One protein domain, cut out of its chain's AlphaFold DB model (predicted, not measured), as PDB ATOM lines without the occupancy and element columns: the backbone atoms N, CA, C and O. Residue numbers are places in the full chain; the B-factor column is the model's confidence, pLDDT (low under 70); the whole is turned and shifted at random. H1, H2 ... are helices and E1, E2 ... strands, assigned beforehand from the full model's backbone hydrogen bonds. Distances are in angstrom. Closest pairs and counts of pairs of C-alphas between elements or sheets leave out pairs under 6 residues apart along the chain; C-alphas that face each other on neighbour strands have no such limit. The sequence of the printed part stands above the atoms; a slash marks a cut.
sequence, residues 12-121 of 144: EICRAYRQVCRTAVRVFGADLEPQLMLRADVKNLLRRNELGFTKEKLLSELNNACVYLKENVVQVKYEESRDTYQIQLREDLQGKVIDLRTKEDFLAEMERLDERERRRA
ATOM      1  N   GLU A  12      67.035 143.761  97.209       85.19
ATOM      2  CA  GLU A  12      68.164 142.835  97.137       85.19
ATOM      3  C   GLU A  12      68.598 142.419  98.537       85.19
ATOM      4  O   GLU A  12      68.717 141.222  98.804       85.19
ATOM      5  N   ILE A  13      68.691 143.378  99.463       84.38
ATOM      6  CA  ILE A  13      68.962 143.101 100.882       84.38
ATOM      7  C   ILE A  13      67.868 142.195 101.452       84.38
ATOM      8  O   ILE A  13      68.144 141.182 102.095       84.38
ATOM      9  N   CYS A  14      66.606 142.492 101.140       83.25
ATOM     10  CA  CYS A  14      65.482 141.649 101.527       83.25
ATOM     11  C   CYS A  14      65.576 140.217 100.982       83.25
ATOM     12  O   CYS A  14      65.181 139.267 101.665       83.25
ATOM     13  N   ARG A  15      66.059 140.040  99.748       86.62
ATOM     14  CA  ARG A  15      66.235 138.718  99.137       86.62
ATOM     15  C   ARG A  15      67.372 137.950  99.810       86.62
ATOM     16  O   ARG A  15      67.169 136.785 100.154       86.62
ATOM     17  N   ALA A  16      68.507 138.602 100.043       85.88
ATOM     18  CA  ALA A  16      69.655 138.017 100.728       85.88
ATOM     19  C   ALA A  16      69.309 137.628 102.179       85.88
ATOM     20  O   ALA A  16      69.547 136.495 102.587       85.88
ATOM     21  N   TYR A  17      68.596 138.484 102.920       86.50
ATOM     22  CA  TYR A  17      68.109 138.167 104.269       86.50
ATOM     23  C   TYR A  17      67.212 136.921 104.302       86.50
ATOM     24  O   TYR A  17      67.388 136.029 105.134       86.50
ATOM     25  N   ARG A  18      66.261 136.805 103.365       87.38
ATOM     26  CA  ARG A  18      65.417 135.601 103.263       87.38
ATOM     27  C   ARG A  18      66.242 134.356 102.957       87.38
ATOM     28  O   ARG A  18      65.880 133.270 103.406       87.38
ATOM     29  N   GLN A  19      67.318 134.499 102.189       86.50
ATOM     30  CA  GLN A  19      68.217 133.395 101.887       86.50
ATOM     31  C   GLN A  19      68.968 132.925 103.139       86.50
ATOM     32  O   GLN A  19      69.044 131.714 103.356       86.50
ATOM     33  N   VAL A  20      69.409 133.848 104.000       85.44
ATOM     34  CA  VAL A  20      69.969 133.521 105.323       85.44
ATOM     35  C   VAL A  20      68.934 132.768 106.156       85.44
ATOM     36  O   VAL A  20      69.211 131.671 106.626       85.44
ATOM     37  N   CYS A  21      67.701 133.279 106.243       85.69
ATOM     38  CA  CYS A  21      66.628 132.639 107.014       85.69
ATOM     39  C   CYS A  21      66.338 131.205 106.547       85.69
ATOM     40  O   CYS A  21      66.175 130.306 107.364       85.69
ATOM     41  N   ARG A  22      66.273 130.976 105.229       87.00
ATOM     42  CA  ARG A  22      66.060 129.635 104.659       87.00
ATOM     43  C   ARG A  22      67.236 128.705 104.915       87.00
ATOM     44  O   ARG A  22      67.032 127.515 105.118       87.00
ATOM     45  N   THR A  23      68.449 129.241 104.866       83.94
ATOM     46  CA  THR A  23      69.663 128.475 105.150       83.94
ATOM     47  C   THR A  23      69.690 128.070 106.619       83.94
ATOM     48  O   THR A  23      69.892 126.899 106.904       83.94
ATOM     49  N   ALA A  24      69.339 128.982 107.526       82.38
ATOM     50  CA  ALA A  24      69.172 128.690 108.944       82.38
ATOM     51  C   ALA A  24      68.169 127.546 109.179       82.38
ATOM     52  O   ALA A  24      68.499 126.587 109.858       82.38
ATOM     53  N   VAL A  25      66.986 127.574 108.551       83.69
ATOM     54  CA  VAL A  25      66.011 126.465 108.668       83.69
ATOM     55  C   VAL A  25      66.621 125.122 108.259       83.69
ATOM     56  O   VAL A  25      66.374 124.112 108.903       83.69
ATOM     57  N   ARG A  26      67.417 125.092 107.185       81.56
ATOM     58  CA  ARG A  26      68.048 123.848 106.715       81.56
ATOM     59  C   ARG A  26      69.126 123.338 107.666       81.56
ATOM     60  O   ARG A  26      69.289 122.134 107.773       81.56
ATOM     61  N   VAL A  27      69.854 124.253 108.297       75.56
ATOM     62  CA  VAL A  27      71.001 123.954 109.161       75.56
ATOM     63  C   VAL A  27      70.558 123.570 110.574       75.56
ATOM     64  O   VAL A  27      71.022 122.574 111.113       75.56
ATOM     65  N   PHE A  28      69.635 124.331 111.161       73.19
ATOM     66  CA  PHE A  28      69.141 124.112 112.526       73.19
ATOM     67  C   PHE A  28      67.926 123.165 112.577       73.19
ATOM     68  O   PHE A  28      67.527 122.713 113.646       73.19
ATOM     69  N   GLY A  29      67.323 122.831 111.431       75.50
ATOM     70  CA  GLY A  29      66.258 121.833 111.335       75.50
ATOM     71  C   GLY A  29      65.015 122.182 112.160       75.50
ATOM     72  O   GLY A  29      64.363 123.200 111.917       75.50
ATOM     73  N   ALA A  30      64.659 121.306 113.104       72.38
ATOM     74  CA  ALA A  30      63.514 121.485 114.001       72.38
ATOM     75  C   ALA A  30      63.803 122.434 115.178       72.38
ATOM     76  O   ALA A  30      62.868 122.866 115.848       72.38
ATOM     77  N   ASP A  31      65.073 122.770 115.414       70.06
ATOM     78  CA  ASP A  31      65.479 123.594 116.543       70.06
ATOM     79  C   ASP A  31      65.195 125.071 116.250       70.06
ATOM     80  O   ASP A  31      65.828 125.699 115.392       70.06
ATOM     81  N   LEU A  32      64.142 125.602 116.872       74.75
ATOM     82  CA  LEU A  32      63.549 126.882 116.490       74.75
ATOM     83  C   LEU A  32      64.274 128.073 117.123       74.75
ATOM     84  O   LEU A  32      64.357 129.135 116.506       74.75
ATOM     85  N   GLU A  33      64.805 127.912 118.328       75.06
ATOM     86  CA  GLU A  33      65.458 128.985 119.074       75.06
ATOM     87  C   GLU A  33      66.701 129.548 118.359       75.06
ATOM     88  O   GLU A  33      66.707 130.753 118.079       75.06
ATOM     89  N   PRO A  34      67.690 128.742 117.916       70.44
ATOM     90  CA  PRO A  34      68.845 129.271 117.190       70.44
ATOM     91  C   PRO A  34      68.447 129.901 115.846       70.44
ATOM     92  O   PRO A  34      69.057 130.878 115.402       70.44
ATOM     93  N   GLN A  35      67.364 129.427 115.214       79.88
ATOM     94  CA  GLN A  35      66.813 130.087 114.027       79.88
ATOM     95  C   GLN A  35      66.264 131.474 114.353       79.88
ATOM     96  O   GLN A  35      66.456 132.404 113.568       79.88
ATOM     97  N   LEU A  36      65.539 131.616 115.463       78.75
ATOM     98  CA  LEU A  36      64.944 132.880 115.883       78.75
ATOM     99  C   LEU A  36      66.015 133.878 116.327       78.75
ATOM    100  O   LEU A  36      65.955 135.027 115.885       78.75
ATOM    101  N   MET A  37      67.007 133.436 117.103       80.44
ATOM    102  CA  MET A  37      68.144 134.260 117.523       80.44
ATOM    103  C   MET A  37      68.908 134.801 116.315       80.44
ATOM    104  O   MET A  37      68.979 136.014 116.125       80.44
ATOM    105  N   LEU A  38      69.348 133.922 115.407       81.56
ATOM    106  CA  LEU A  38      70.065 134.334 114.198       81.56
ATOM    107  C   LEU A  38      69.236 135.305 113.339       81.56
ATOM    108  O   LEU A  38      69.747 136.303 112.827       81.56
ATOM    109  N   ARG A  39      67.934 135.042 113.172       84.00
ATOM    110  CA  ARG A  39      67.039 135.936 112.417       84.00
ATOM    111  C   ARG A  39      66.907 137.304 113.072       84.00
ATOM    112  O   ARG A  39      66.826 138.291 112.335       84.00
ATOM    113  N   ALA A  40      66.821 137.352 114.400       81.50
ATOM    114  CA  ALA A  40      66.709 138.581 115.172       81.50
ATOM    115  C   ALA A  40      68.004 139.394 115.093       81.50
ATOM    116  O   ALA A  40      67.938 140.583 114.785       81.50
ATOM    117  N   ASP A  41      69.160 138.754 115.249       80.50
ATOM    118  CA  ASP A  41      70.469 139.405 115.188       80.50
ATOM    119  C   ASP A  41      70.749 139.994 113.811       80.50
ATOM    120  O   ASP A  41      71.043 141.185 113.693       80.50
ATOM    121  N   VAL A  42      70.549 139.212 112.745       82.56
ATOM    122  CA  VAL A  42      70.724 139.706 111.372       82.56
ATOM    123  C   VAL A  42      69.734 140.836 111.082       82.56
ATOM    124  O   VAL A  42      70.093 141.846 110.481       82.56
ATOM    125  N   LYS A  43      68.483 140.718 111.540       83.12
ATOM    126  CA  LYS A  43      67.487 141.786 111.380       83.12
ATOM    127  C   LYS A  43      67.886 143.057 112.131       83.12
ATOM    128  O   LYS A  43      67.683 144.147 111.596       83.12
ATOM    129  N   ASN A  44      68.420 142.939 113.341       80.31
ATOM    130  CA  ASN A  44      68.868 144.073 114.142       80.31
ATOM    131  C   ASN A  44      70.082 144.747 113.502       80.31
ATOM    132  O   ASN A  44      70.068 145.964 113.345       80.31
ATOM    133  N   LEU A  45      71.061 143.968 113.037       78.38
ATOM    134  CA  LEU A  45      72.226 144.474 112.313       78.38
ATOM    135  C   LEU A  45      71.804 145.262 111.069       78.38
ATOM    136  O   LEU A  45      72.237 146.395 110.879       78.38
ATOM    137  N   LEU A  46      70.890 144.705 110.271       80.69
ATOM    138  CA  LEU A  46      70.373 145.373 109.078       80.69
ATOM    139  C   LEU A  46      69.591 146.649 109.407       80.69
ATOM    140  O   LEU A  46      69.726 147.650 108.708       80.69
ATOM    141  N   ARG A  47      68.742 146.619 110.442       77.25
ATOM    142  CA  ARG A  47      67.887 147.760 110.803       77.25
ATOM    143  C   ARG A  47      68.665 148.913 111.392       77.25
ATOM    144  O   ARG A  47      68.336 150.060 111.112       77.25
ATOM    145  N   ARG A  48      69.621 148.606 112.260       72.62
ATOM    146  CA  ARG A  48      70.381 149.640 112.945       72.62
ATOM    147  C   ARG A  48      71.520 150.152 112.075       72.62
ATOM    148  O   ARG A  48      71.856 151.320 112.198       72.62
ATOM    149  N   ASN A  49      72.073 149.299 111.200       69.62
ATOM    150  CA  ASN A  49      73.270 149.567 110.399       69.62
ATOM    151  C   ASN A  49      74.301 150.399 111.182       69.62
ATOM    152  O   ASN A  49      74.865 151.350 110.652       69.62
ATOM    153  N   GLU A  50      74.508 150.065 112.465       58.53
ATOM    154  CA  GLU A  50      75.369 150.821 113.395       58.53
ATOM    155  C   GLU A  50      76.810 150.925 112.871       58.53
ATOM    156  O   GLU A  50      77.547 151.834 113.233       58.53
ATOM    157  N   LEU A  51      77.182 150.017 111.966       64.81
ATOM    158  CA  LEU A  51      78.484 149.933 111.314       64.81
ATOM    159  C   LEU A  51      78.607 150.822 110.061       64.81
ATOM    160  O   LEU A  51      79.676 150.872 109.457       64.81
ATOM    161  N   GLY A  52      77.532 151.498 109.638       72.56
ATOM    162  CA  GLY A  52      77.540 152.401 108.483       72.56
ATOM    163  C   GLY A  52      77.853 151.710 107.153       72.56
ATOM    164  O   GLY A  52      78.421 152.325 106.252       72.56
ATOM    165  N   PHE A  53      77.525 150.424 107.014       80.19
ATOM    166  CA  PHE A  53      77.875 149.659 105.823       80.19
ATOM    167  C   PHE A  53      77.116 150.136 104.587       80.19
ATOM    168  O   PHE A  53      75.923 150.452 104.645       80.19
ATOM    169  N   THR A  54      77.817 150.134 103.449       85.06
ATOM    170  CA  THR A  54      77.196 150.334 102.139       85.06
ATOM    171  C   THR A  54      76.314 149.142 101.789       85.06
ATOM    172  O   THR A  54      76.443 148.047 102.346       85.06
ATOM    173  N   LYS A  55      75.425 149.333 100.815       83.06
ATOM    174  CA  LYS A  55      74.564 148.264 100.308       83.06
ATOM    175  C   LYS A  55      75.376 147.057  99.830       83.06
ATOM    176  O   LYS A  55      75.026 145.927 100.167       83.06
ATOM    177  N   GLU A  56      76.451 147.277  99.077       85.38
ATOM    178  CA  GLU A  56      77.305 146.206  98.553       85.38
ATOM    179  C   GLU A  56      77.937 145.407  99.692       85.38
ATOM    180  O   GLU A  56      77.951 144.176  99.655       85.38
ATOM    181  N   LYS A  57      78.397 146.102 100.739       82.31
ATOM    182  CA  LYS A  57      78.973 145.461 101.920       82.31
ATOM    183  C   LYS A  57      77.922 144.645 102.669       82.31
ATOM    184  O   LYS A  57      78.175 143.483 102.960       82.31
ATOM    185  N   LEU A  58      76.721 145.183 102.885       83.81
ATOM    186  CA  LEU A  58      75.615 144.443 103.509       83.81
ATOM    187  C   LEU A  58      75.231 143.186 102.718       83.81
ATOM    188  O   LEU A  58      75.013 142.128 103.304       83.81
ATOM    189  N   LEU A  59      75.166 143.279 101.389       86.38
ATOM    190  CA  LEU A  59      74.898 142.123 100.532       86.38
ATOM    191  C   LEU A  59      76.016 141.081 100.616       86.38
ATOM    192  O   LEU A  59      75.725 139.886 100.689       86.38
ATOM    193  N   SER A  60      77.275 141.522 100.633       83.19
ATOM    194  CA  SER A  60      78.430 140.644 100.812       83.19
ATOM    195  C   SER A  60      78.371 139.919 102.156       83.19
ATOM    196  O   SER A  60      78.447 138.695 102.165       83.19
ATOM    197  N   GLU A  61      78.117 140.625 103.260       83.81
ATOM    198  CA  GLU A  61      78.000 140.015 104.591       83.81
ATOM    199  C   GLU A  61      76.847 139.003 104.669       83.81
ATOM    200  O   GLU A  61      77.019 137.895 105.175       83.81
ATOM    201  N   LEU A  62      75.676 139.318 104.101       85.75
ATOM    202  CA  LEU A  62      74.542 138.384 104.074       85.75
ATOM    203  C   LEU A  62      74.835 137.123 103.245       85.75
ATOM    204  O   LEU A  62      74.401 136.024 103.606       85.75
ATOM    205  N   ASN A  63      75.558 137.267 102.135       84.94
ATOM    206  CA  ASN A  63      75.975 136.131 101.317       84.94
ATOM    207  C   ASN A  63      77.050 135.301 102.026       84.94
ATOM    208  O   ASN A  63      76.939 134.075 102.041       84.94
ATOM    209  N   ASN A  64      78.022 135.946 102.671       80.50
ATOM    210  CA  ASN A  64      79.052 135.279 103.463       80.50
ATOM    211  C   ASN A  64      78.427 134.495 104.619       80.50
ATOM    212  O   ASN A  64      78.744 133.324 104.792       80.50
ATOM    213  N   ALA A  65      77.452 135.072 105.327       79.75
ATOM    214  CA  ALA A  65      76.696 134.370 106.361       79.75
ATOM    215  C   ALA A  65      75.972 133.128 105.806       79.75
ATOM    216  O   ALA A  65      75.975 132.072 106.433       79.75
ATOM    217  N   CYS A  66      75.388 133.212 104.603       81.69
ATOM    218  CA  CYS A  66      74.790 132.041 103.951       81.69
ATOM    219  C   CYS A  66      75.820 130.956 103.620       81.69
ATOM    220  O   CYS A  66      75.518 129.777 103.788       81.69
ATOM    221  N   VAL A  67      76.986 131.336 103.090       78.56
ATOM    222  CA  VAL A  67      78.061 130.391 102.754       78.56
ATOM    223  C   VAL A  67      78.583 129.741 104.027       78.56
ATOM    224  O   VAL A  67      78.621 128.519 104.101       78.56
ATOM    225  N   TYR A  68      78.864 130.535 105.057       76.12
ATOM    226  CA  TYR A  68      79.338 130.042 106.341       76.12
ATOM    227  C   TYR A  68      78.362 129.037 106.960       76.12
ATOM    228  O   TYR A  68      78.765 127.939 107.318       76.12
ATOM    229  N   LEU A  69      77.065 129.352 107.016       75.19
ATOM    230  CA  LEU A  69      76.065 128.429 107.561       75.19
ATOM    231  C   LEU A  69      75.996 127.107 106.784       75.19
ATOM    232  O   LEU A  69      75.825 126.059 107.393       75.19
ATOM    233  N   LYS A  70      76.126 127.135 105.452       74.94
ATOM    234  CA  LYS A  70      76.083 125.920 104.617       74.94
ATOM    235  C   LYS A  70      77.341 125.072 104.726       74.94
ATOM    236  O   LYS A  70      77.251 123.850 104.724       74.94
ATOM    237  N   GLU A  71      78.492 125.730 104.710       69.88
ATOM    238  CA  GLU A  71      79.783 125.064 104.592       69.88
ATOM    239  C   GLU A  71      80.370 124.712 105.946       69.88
ATOM    240  O   GLU A  71      81.097 123.732 106.036       69.88
ATOM    241  N   ASN A  72      80.045 125.468 106.994       64.56
ATOM    242  CA  ASN A  72      80.664 125.291 108.296       64.56
ATOM    243  C   ASN A  72      79.729 124.720 109.342       64.56
ATOM    244  O   ASN A  72      80.262 124.127 110.255       64.56
ATOM    245  N   VAL A  73      78.400 124.807 109.251       64.69
ATOM    246  CA  VAL A  73      77.525 124.276 110.313       64.69
ATOM    247  C   VAL A  73      76.921 122.937 109.892       64.69
ATOM    248  O   VAL A  73      76.096 122.873 108.985       64.69
ATOM    249  N   VAL A  74      77.352 121.857 110.549       61.50
ATOM    250  CA  VAL A  74      76.921 120.476 110.261       61.50
ATOM    251  C   VAL A  74      75.671 120.120 111.050       61.50
ATOM    252  O   VAL A  74      74.726 119.564 110.494       61.50
ATOM    253  N   GLN A  75      75.671 120.433 112.342       60.62
ATOM    254  CA  GLN A  75      74.566 120.138 113.241       60.62
ATOM    255  C   GLN A  75      74.638 121.063 114.450       60.62
ATOM    256  O   GLN A  75      75.724 121.364 114.940       60.62
ATOM    257  N   VAL A  76      73.483 121.496 114.940       63.66
ATOM    258  CA  VAL A  76      73.372 122.172 116.231       63.66
ATOM    259  C   VAL A  76      72.511 121.307 117.130       63.66
ATOM    260  O   VAL A  76      71.459 120.833 116.700       63.66
ATOM    261  N   LYS A  77      72.998 121.037 118.338       65.88
ATOM    262  CA  LYS A  77      72.299 120.226 119.329       65.88
ATOM    263  C   LYS A  77      72.214 121.000 120.632       65.88
ATOM    264  O   LYS A  77      73.233 121.445 121.157       65.88
ATOM    265  N   TYR A  78      71.000 121.121 121.148       62.59
ATOM    266  CA  TYR A  78      70.775 121.624 122.489       62.59
ATOM    267  C   TYR A  78      71.203 120.590 123.536       62.59
ATOM    268  O   TYR A  78      70.832 119.414 123.448       62.59
ATOM    269  N   GLU A  79      72.003 121.011 124.514       70.38
ATOM    270  CA  GLU A  79      72.422 120.187 125.644       70.38
ATOM    271  C   GLU A  79      71.730 120.668 126.923       70.38
ATOM    272  O   GLU A  79      72.227 121.534 127.642       70.38
ATOM    273  N   GLU A  80      70.591 120.044 127.235       67.25
ATOM    274  CA  GLU A  80      69.755 120.377 128.401       67.25
ATOM    275  C   GLU A  80      70.529 120.368 129.726       67.25
ATOM    276  O   GLU A  80      70.252 121.163 130.616       67.25
ATOM    277  N   SER A  81      71.537 119.499 129.862       70.44
ATOM    278  CA  SER A  81      72.338 119.396 131.092       70.44
ATOM    279  C   SER A  81      73.183 120.637 131.396       70.44
ATOM    280  O   SER A  81      73.612 120.815 132.537       70.44
ATOM    281  N   ARG A  82      73.452 121.471 130.385       65.19
ATOM    282  CA  ARG A  82      74.306 122.660 130.488       65.19
ATOM    283  C   ARG A  82      73.589 123.952 130.128       65.19
ATOM    284  O   ARG A  82      74.186 125.003 130.329       65.19
ATOM    285  N   ASP A  83      72.355 123.870 129.632       66.81
ATOM    286  CA  ASP A  83      71.608 125.017 129.100       66.81
ATOM    287  C   ASP A  83      72.374 125.712 127.951       66.81
ATOM    288  O   ASP A  83      72.362 126.932 127.811       66.81
ATOM    289  N   THR A  84      73.118 124.935 127.145       63.47
ATOM    290  CA  THR A  84      73.941 125.465 126.044       63.47
ATOM    291  C   THR A  84      73.686 124.762 124.715       63.47
ATOM    292  O   THR A  84      73.254 123.609 124.642       63.47
ATOM    293  N   TYR A  85      73.985 125.481 123.631       61.81
ATOM    294  CA  TYR A  85      73.967 124.955 122.272       61.81
ATOM    295  C   TYR A  85      75.364 124.504 121.854       61.81
ATOM    296  O   TYR A  85      76.307 125.294 121.846       61.81
ATOM    297  N   GLN A  86      75.481 123.247 121.430       64.44
ATOM    298  CA  GLN A  86      76.684 122.744 120.777       64.44
ATOM    299  C   GLN A  86      76.540 122.875 119.269       64.44
ATOM    300  O   GLN A  86      75.614 122.324 118.670       64.44
ATOM    301  N   ILE A  87      77.475 123.596 118.652       63.31
ATOM    302  CA  ILE A  87      77.566 123.735 117.200       63.31
ATOM    303  C   ILE A  87      78.674 122.811 116.710       63.31
ATOM    304  O   ILE A  87      79.839 122.980 117.065       63.31
ATOM    305  N   GLN A  88      78.317 121.837 115.881       61.72
ATOM    306  CA  GLN A  88      79.282 120.988 115.204       61.72
ATOM    307  C   GLN A  88      79.679 121.639 113.884       61.72
ATOM    308  O   GLN A  88      78.849 121.776 112.977       61.72
ATOM    309  N   LEU A  89      80.947 122.049 113.788       60.97
ATOM    310  CA  LEU A  89      81.477 122.678 112.588       60.97
ATOM    311  C   LEU A  89      82.088 121.661 111.611       60.97
ATOM    312  O   LEU A  89      82.643 120.642 112.017       60.97
ATOM    313  N   ARG A  90      82.005 121.931 110.304       55.06
ATOM    314  CA  ARG A  90      82.457 121.015 109.237       55.06
ATOM    315  C   ARG A  90      83.978 120.938 109.111       55.06
ATOM    316  O   ARG A  90      84.491 119.875 108.775       55.06
ATOM    317  N   GLU A  91      84.698 122.017 109.434       51.00
ATOM    318  CA  GLU A  91      86.164 121.970 109.590       51.00
ATOM    319  C   GLU A  91      86.603 121.053 110.753       51.00
ATOM    320  O   GLU A  91      87.753 120.618 110.780       51.00
ATOM    321  N   ASP A  92      85.690 120.704 111.668       45.44
ATOM    322  CA  ASP A  92      85.932 119.888 112.860       45.44
ATOM    323  C   ASP A  92      85.400 118.447 112.735       45.44
ATOM    324  O   ASP A  92      84.925 117.839 113.696       45.44
ATOM    325  N   LEU A  93      85.673 117.789 111.602       44.62
ATOM    326  CA  LEU A  93      85.815 116.317 111.588       44.62
ATOM    327  C   LEU A  93      86.991 115.818 112.482       44.62
ATOM    328  O   LEU A  93      87.308 114.631 112.478       44.62
ATOM    329  N   GLN A  94      87.608 116.705 113.282       45.19
ATOM    330  CA  GLN A  94      88.503 116.424 114.414       45.19
ATOM    331  C   GLN A  94      87.914 116.790 115.801       45.19
ATOM    332  O   GLN A  94      88.652 116.847 116.781       45.19
ATOM    333  N   GLY A  95      86.594 116.976 115.932       41.09
ATOM    334  CA  GLY A  95      85.898 116.798 117.216       41.09
ATOM    335  C   GLY A  95      86.047 117.909 118.262       41.09
ATOM    336  O   GLY A  95      86.016 117.613 119.457       41.09
ATOM    337  N   LYS A  96      86.177 119.181 117.863       44.34
ATOM    338  CA  LYS A  96      86.071 120.297 118.814       44.34
ATOM    339  C   LYS A  96      84.625 120.772 118.944       44.34
ATOM    340  O   LYS A  96      84.031 121.315 118.022       44.34
ATOM    341  N   VAL A  97      84.066 120.556 120.128       48.62
ATOM    342  CA  VAL A  97      82.801 121.152 120.564       48.62
ATOM    343  C   VAL A  97      83.112 122.555 121.078       48.62
ATOM    344  O   VAL A  97      83.869 122.699 122.038       48.62
ATOM    345  N   ILE A  98      82.562 123.585 120.435       52.34
ATOM    346  CA  ILE A  98      82.706 124.973 120.891       52.34
ATOM    347  C   ILE A  98      81.491 125.308 121.760       52.34
ATOM    348  O   ILE A  98      80.366 125.375 121.270       52.34
ATOM    349  N   ASP A  99      81.730 125.477 123.060       52.19
ATOM    350  CA  ASP A  99      80.723 125.849 124.060       52.19
ATOM    351  C   ASP A  99      80.614 127.386 124.057       52.19
ATOM    352  O   ASP A  99      81.406 128.088 124.690       52.19
ATOM    353  N   LEU A 100      79.690 127.929 123.261       52.47
ATOM    354  CA  LEU A 100      79.489 129.374 123.129       52.47
ATOM    355  C   LEU A 100      78.614 129.879 124.279       52.47
ATOM    356  O   LEU A 100      77.411 130.075 124.124       52.47
ATOM    357  N   ARG A 101      79.224 130.053 125.453       48.34
ATOM    358  CA  ARG A 101      78.517 130.495 126.666       48.34
ATOM    359  C   ARG A 101      78.102 131.962 126.607       48.34
ATOM    360  O   ARG A 101      77.085 132.327 127.189       48.34
ATOM    361  N   THR A 102      78.864 132.806 125.909       50.12
ATOM    362  CA  THR A 102      78.585 134.242 125.788       50.12
ATOM    363  C   THR A 102      78.945 134.797 124.405       50.12
ATOM    364  O   THR A 102      79.728 134.219 123.649       50.12
ATOM    365  N   LYS A 103      78.387 135.969 124.064       47.16
ATOM    366  CA  LYS A 103      78.726 136.713 122.834       47.16
ATOM    367  C   LYS A 103      80.220 137.056 122.757       47.16
ATOM    368  O   LYS A 103      80.776 137.122 121.665       47.16
ATOM    369  N   GLU A 104      80.856 137.281 123.900       58.53
ATOM    370  CA  GLU A 104      82.284 137.601 124.003       58.53
ATOM    371  C   GLU A 104      83.145 136.378 123.666       58.53
ATOM    372  O   GLU A 104      84.095 136.503 122.896       58.53
ATOM    373  N   ASP A 105      82.741 135.187 124.122       60.44
ATOM    374  CA  ASP A 105      83.401 133.924 123.766       60.44
ATOM    375  C   ASP A 105      83.307 133.639 122.259       60.44
ATOM    376  O   ASP A 105      84.281 133.209 121.641       60.44
ATOM    377  N   PHE A 106      82.157 133.941 121.647       58.31
ATOM    378  CA  PHE A 106      81.969 133.810 120.199       58.31
ATOM    379  C   PHE A 106      82.892 134.736 119.402       58.31
ATOM    380  O   PHE A 106      83.540 134.295 118.452       58.31
ATOM    381  N   LEU A 107      82.965 136.016 119.782       63.59
ATOM    382  CA  LEU A 107      83.810 136.996 119.096       63.59
ATOM    383  C   LEU A 107      85.299 136.654 119.235       63.59
ATOM    384  O   LEU A 107      86.028 136.715 118.246       63.59
ATOM    385  N   ALA A 108      85.732 136.234 120.426       68.94
ATOM    386  CA  ALA A 108      87.109 135.818 120.671       68.94
ATOM    387  C   ALA A 108      87.498 134.569 119.860       68.94
ATOM    388  O   ALA A 108      88.621 134.472 119.366       68.94
ATOM    389  N   GLU A 109      86.585 133.609 119.697       67.88
ATOM    390  CA  GLU A 109      86.866 132.401 118.915       67.88
ATOM    391  C   GLU A 109      86.857 132.672 117.403       67.88
ATOM    392  O   GLU A 109      87.712 132.155 116.682       67.88
ATOM    393  N   MET A 110      85.972 133.552 116.922       68.06
ATOM    394  CA  MET A 110      85.990 134.025 115.532       68.06
ATOM    395  C   MET A 110      87.301 134.740 115.183       68.06
ATOM    396  O   MET A 110      87.885 134.466 114.137       68.06
ATOM    397  N   GLU A 111      87.812 135.598 116.070       72.81
ATOM    398  CA  GLU A 111      89.096 136.284 115.873       72.81
ATOM    399  C   GLU A 111      90.271 135.292 115.787       72.81
ATOM    400  O   GLU A 111      91.152 135.418 114.929       72.81
ATOM    401  N   ARG A 112      90.255 134.240 116.616       75.38
ATOM    402  CA  ARG A 112      91.258 133.163 116.565       75.38
ATOM    403  C   ARG A 112      91.201 132.368 115.264       75.38
ATOM    404  O   ARG A 112      92.254 131.981 114.751       75.38
ATOM    405  N   LEU A 113      90.005 132.094 114.744       69.38
ATOM    406  CA  LEU A 113      89.831 131.387 113.473       69.38
ATOM    407  C   LEU A 113      90.348 132.225 112.299       69.38
ATOM    408  O   LEU A 113      91.143 131.710 111.509       69.38
ATOM    409  N   ASP A 114      90.011 133.515 112.258       71.12
ATOM    410  CA  ASP A 114      90.517 134.463 111.259       71.12
ATOM    411  C   ASP A 114      92.054 134.533 111.269       71.12
ATOM    412  O   ASP A 114      92.707 134.492 110.218       71.12
ATOM    413  N   GLU A 115      92.676 134.588 112.452       75.94
ATOM    414  CA  GLU A 115      94.138 134.579 112.553       75.94
ATOM    415  C   GLU A 115      94.736 133.244 112.074       75.94
ATOM    416  O   GLU A 115      95.779 133.216 111.405       75.94
ATOM    417  N   ARG A 116      94.067 132.121 112.357       73.44
ATOM    418  CA  ARG A 116      94.501 130.791 111.911       73.44
ATOM    419  C   ARG A 116      94.445 130.659 110.391       73.44
ATOM    420  O   ARG A 116      95.382 130.110 109.804       73.44
ATOM    421  N   GLU A 117      93.402 131.180 109.750       70.75
ATOM    422  CA  GLU A 117      93.291 131.220 108.290       70.75
ATOM    423  C   GLU A 117      94.371 132.099 107.662       70.75
ATOM    424  O   GLU A 117      95.048 131.656 106.730       70.75
ATOM    425  N   ARG A 118      94.635 133.288 108.220       76.12
ATOM    426  CA  ARG A 118      95.729 134.157 107.748       76.12
ATOM    427  C   ARG A 118      97.086 133.470 107.840       76.12
ATOM    428  O   ARG A 118      97.880 133.538 106.902       76.12
ATOM    429  N   ARG A 119      97.351 132.750 108.934       74.06
ATOM    430  CA  ARG A 119      98.588 131.966 109.090       74.06
ATOM    431  C   ARG A 119      98.682 130.829 108.076       74.06
ATOM    432  O   ARG A 119      99.763 130.592 107.538       74.06
ATOM    433  N   ARG A 120      97.577 130.135 107.788       71.50
ATOM    434  CA  ARG A 120      97.533 129.085 106.755       71.50
ATOM    435  C   ARG A 120      97.766 129.660 105.358       71.50
ATOM    436  O   ARG A 120      98.579 129.105 104.624       71.50
ATOM    437  N   ALA A 121      97.130 130.782 105.023       71.75
ATOM    438  CA  ALA A 121      97.323 131.478 103.754       71.75
ATOM    439  C   ALA A 121      98.784 131.926 103.570       71.75
ATOM    440  O   ALA A 121      99.393 131.624 102.548       71.75
TER     441      ALA A 121
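This is residues 12 to 121 of the 144 residues of the protein "Hypothetical protein" of Vitrella brassicaformis (UniProt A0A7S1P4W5). A two-stranded hairpin, E1 and E2, lies across one end of three helices, H1, H2 and H3, which stand side by side with their centres in a triangle; a fourth helix, H4, reaches away from this body, and its residues 110 to 121 stick out free. The printed part has 110 residues, with four named helices and two named strands in the order H1 H2 H3 E1 E2 H4; the sheet is E1 - E2, antiparallel, and the class is mostly helix. The whole is compact, with a radius of gyration of the C-alphas of 14.7 A, and spans 39 by 37 by 23 A.

The sheet is the hairpin of E1, residues 73 to 79, and E2, residues 84 to 89, antiparallel at 159 degrees. N 77 and O 86 are within hydrogen-bond range at 2.9 A, as are N 88 and O 75 at 2.8 A. The closest C-alphas of E1 and H1, residues 12 to 28, are those of Val 76 and Phe 28, 5.9 A apart. H1 touches H3, residues 55 to 72, at a shallow tilt of 15 degrees, the same way; their closest C-alphas, of Val 20 and Cys 66, are 5.2 A apart. H1 and H2, residues 32 to 48, form a helical hairpin and touch at a shallow tilt of 20 degrees, opposite ways, with the C-alphas of Ala 24 and Gln 35 closest at 5.8 A. H2 and H3 are close but not clearly touching, the C-alphas of Leu 46 and Leu 58 being closest at 7.7 A. H4, residues 103 to 121, touches no helix and is apart from E1. In H1, H2, H3 and H4 every O i to N i+4 pair is within hydrogen-bond range.

E1 is 16.7 A long and E2 15.7 A, from first to last C-alpha. H1 begins at C-alpha 12, (68.164, 142.835, 97.137), and is 24.3 A long; H2 is 24.0 A and H3 25.1 A. H4, 27.2 A long, ends at C-alpha 121, (97.323, 131.478, 103.754).

The C-alphas of Thr 54 and Ser 81, the two farthest apart, are 42.7 A from each other. The printed part has no cut. The link from E2 to H4, residues 90 to 102, is long; in it residues 98 to 99 pair antiparallel with residues 86 to 87 of E2. The mean pLDDT of the printed part is 71.6, and 42 residues are under 70, among them residues 82 to 110.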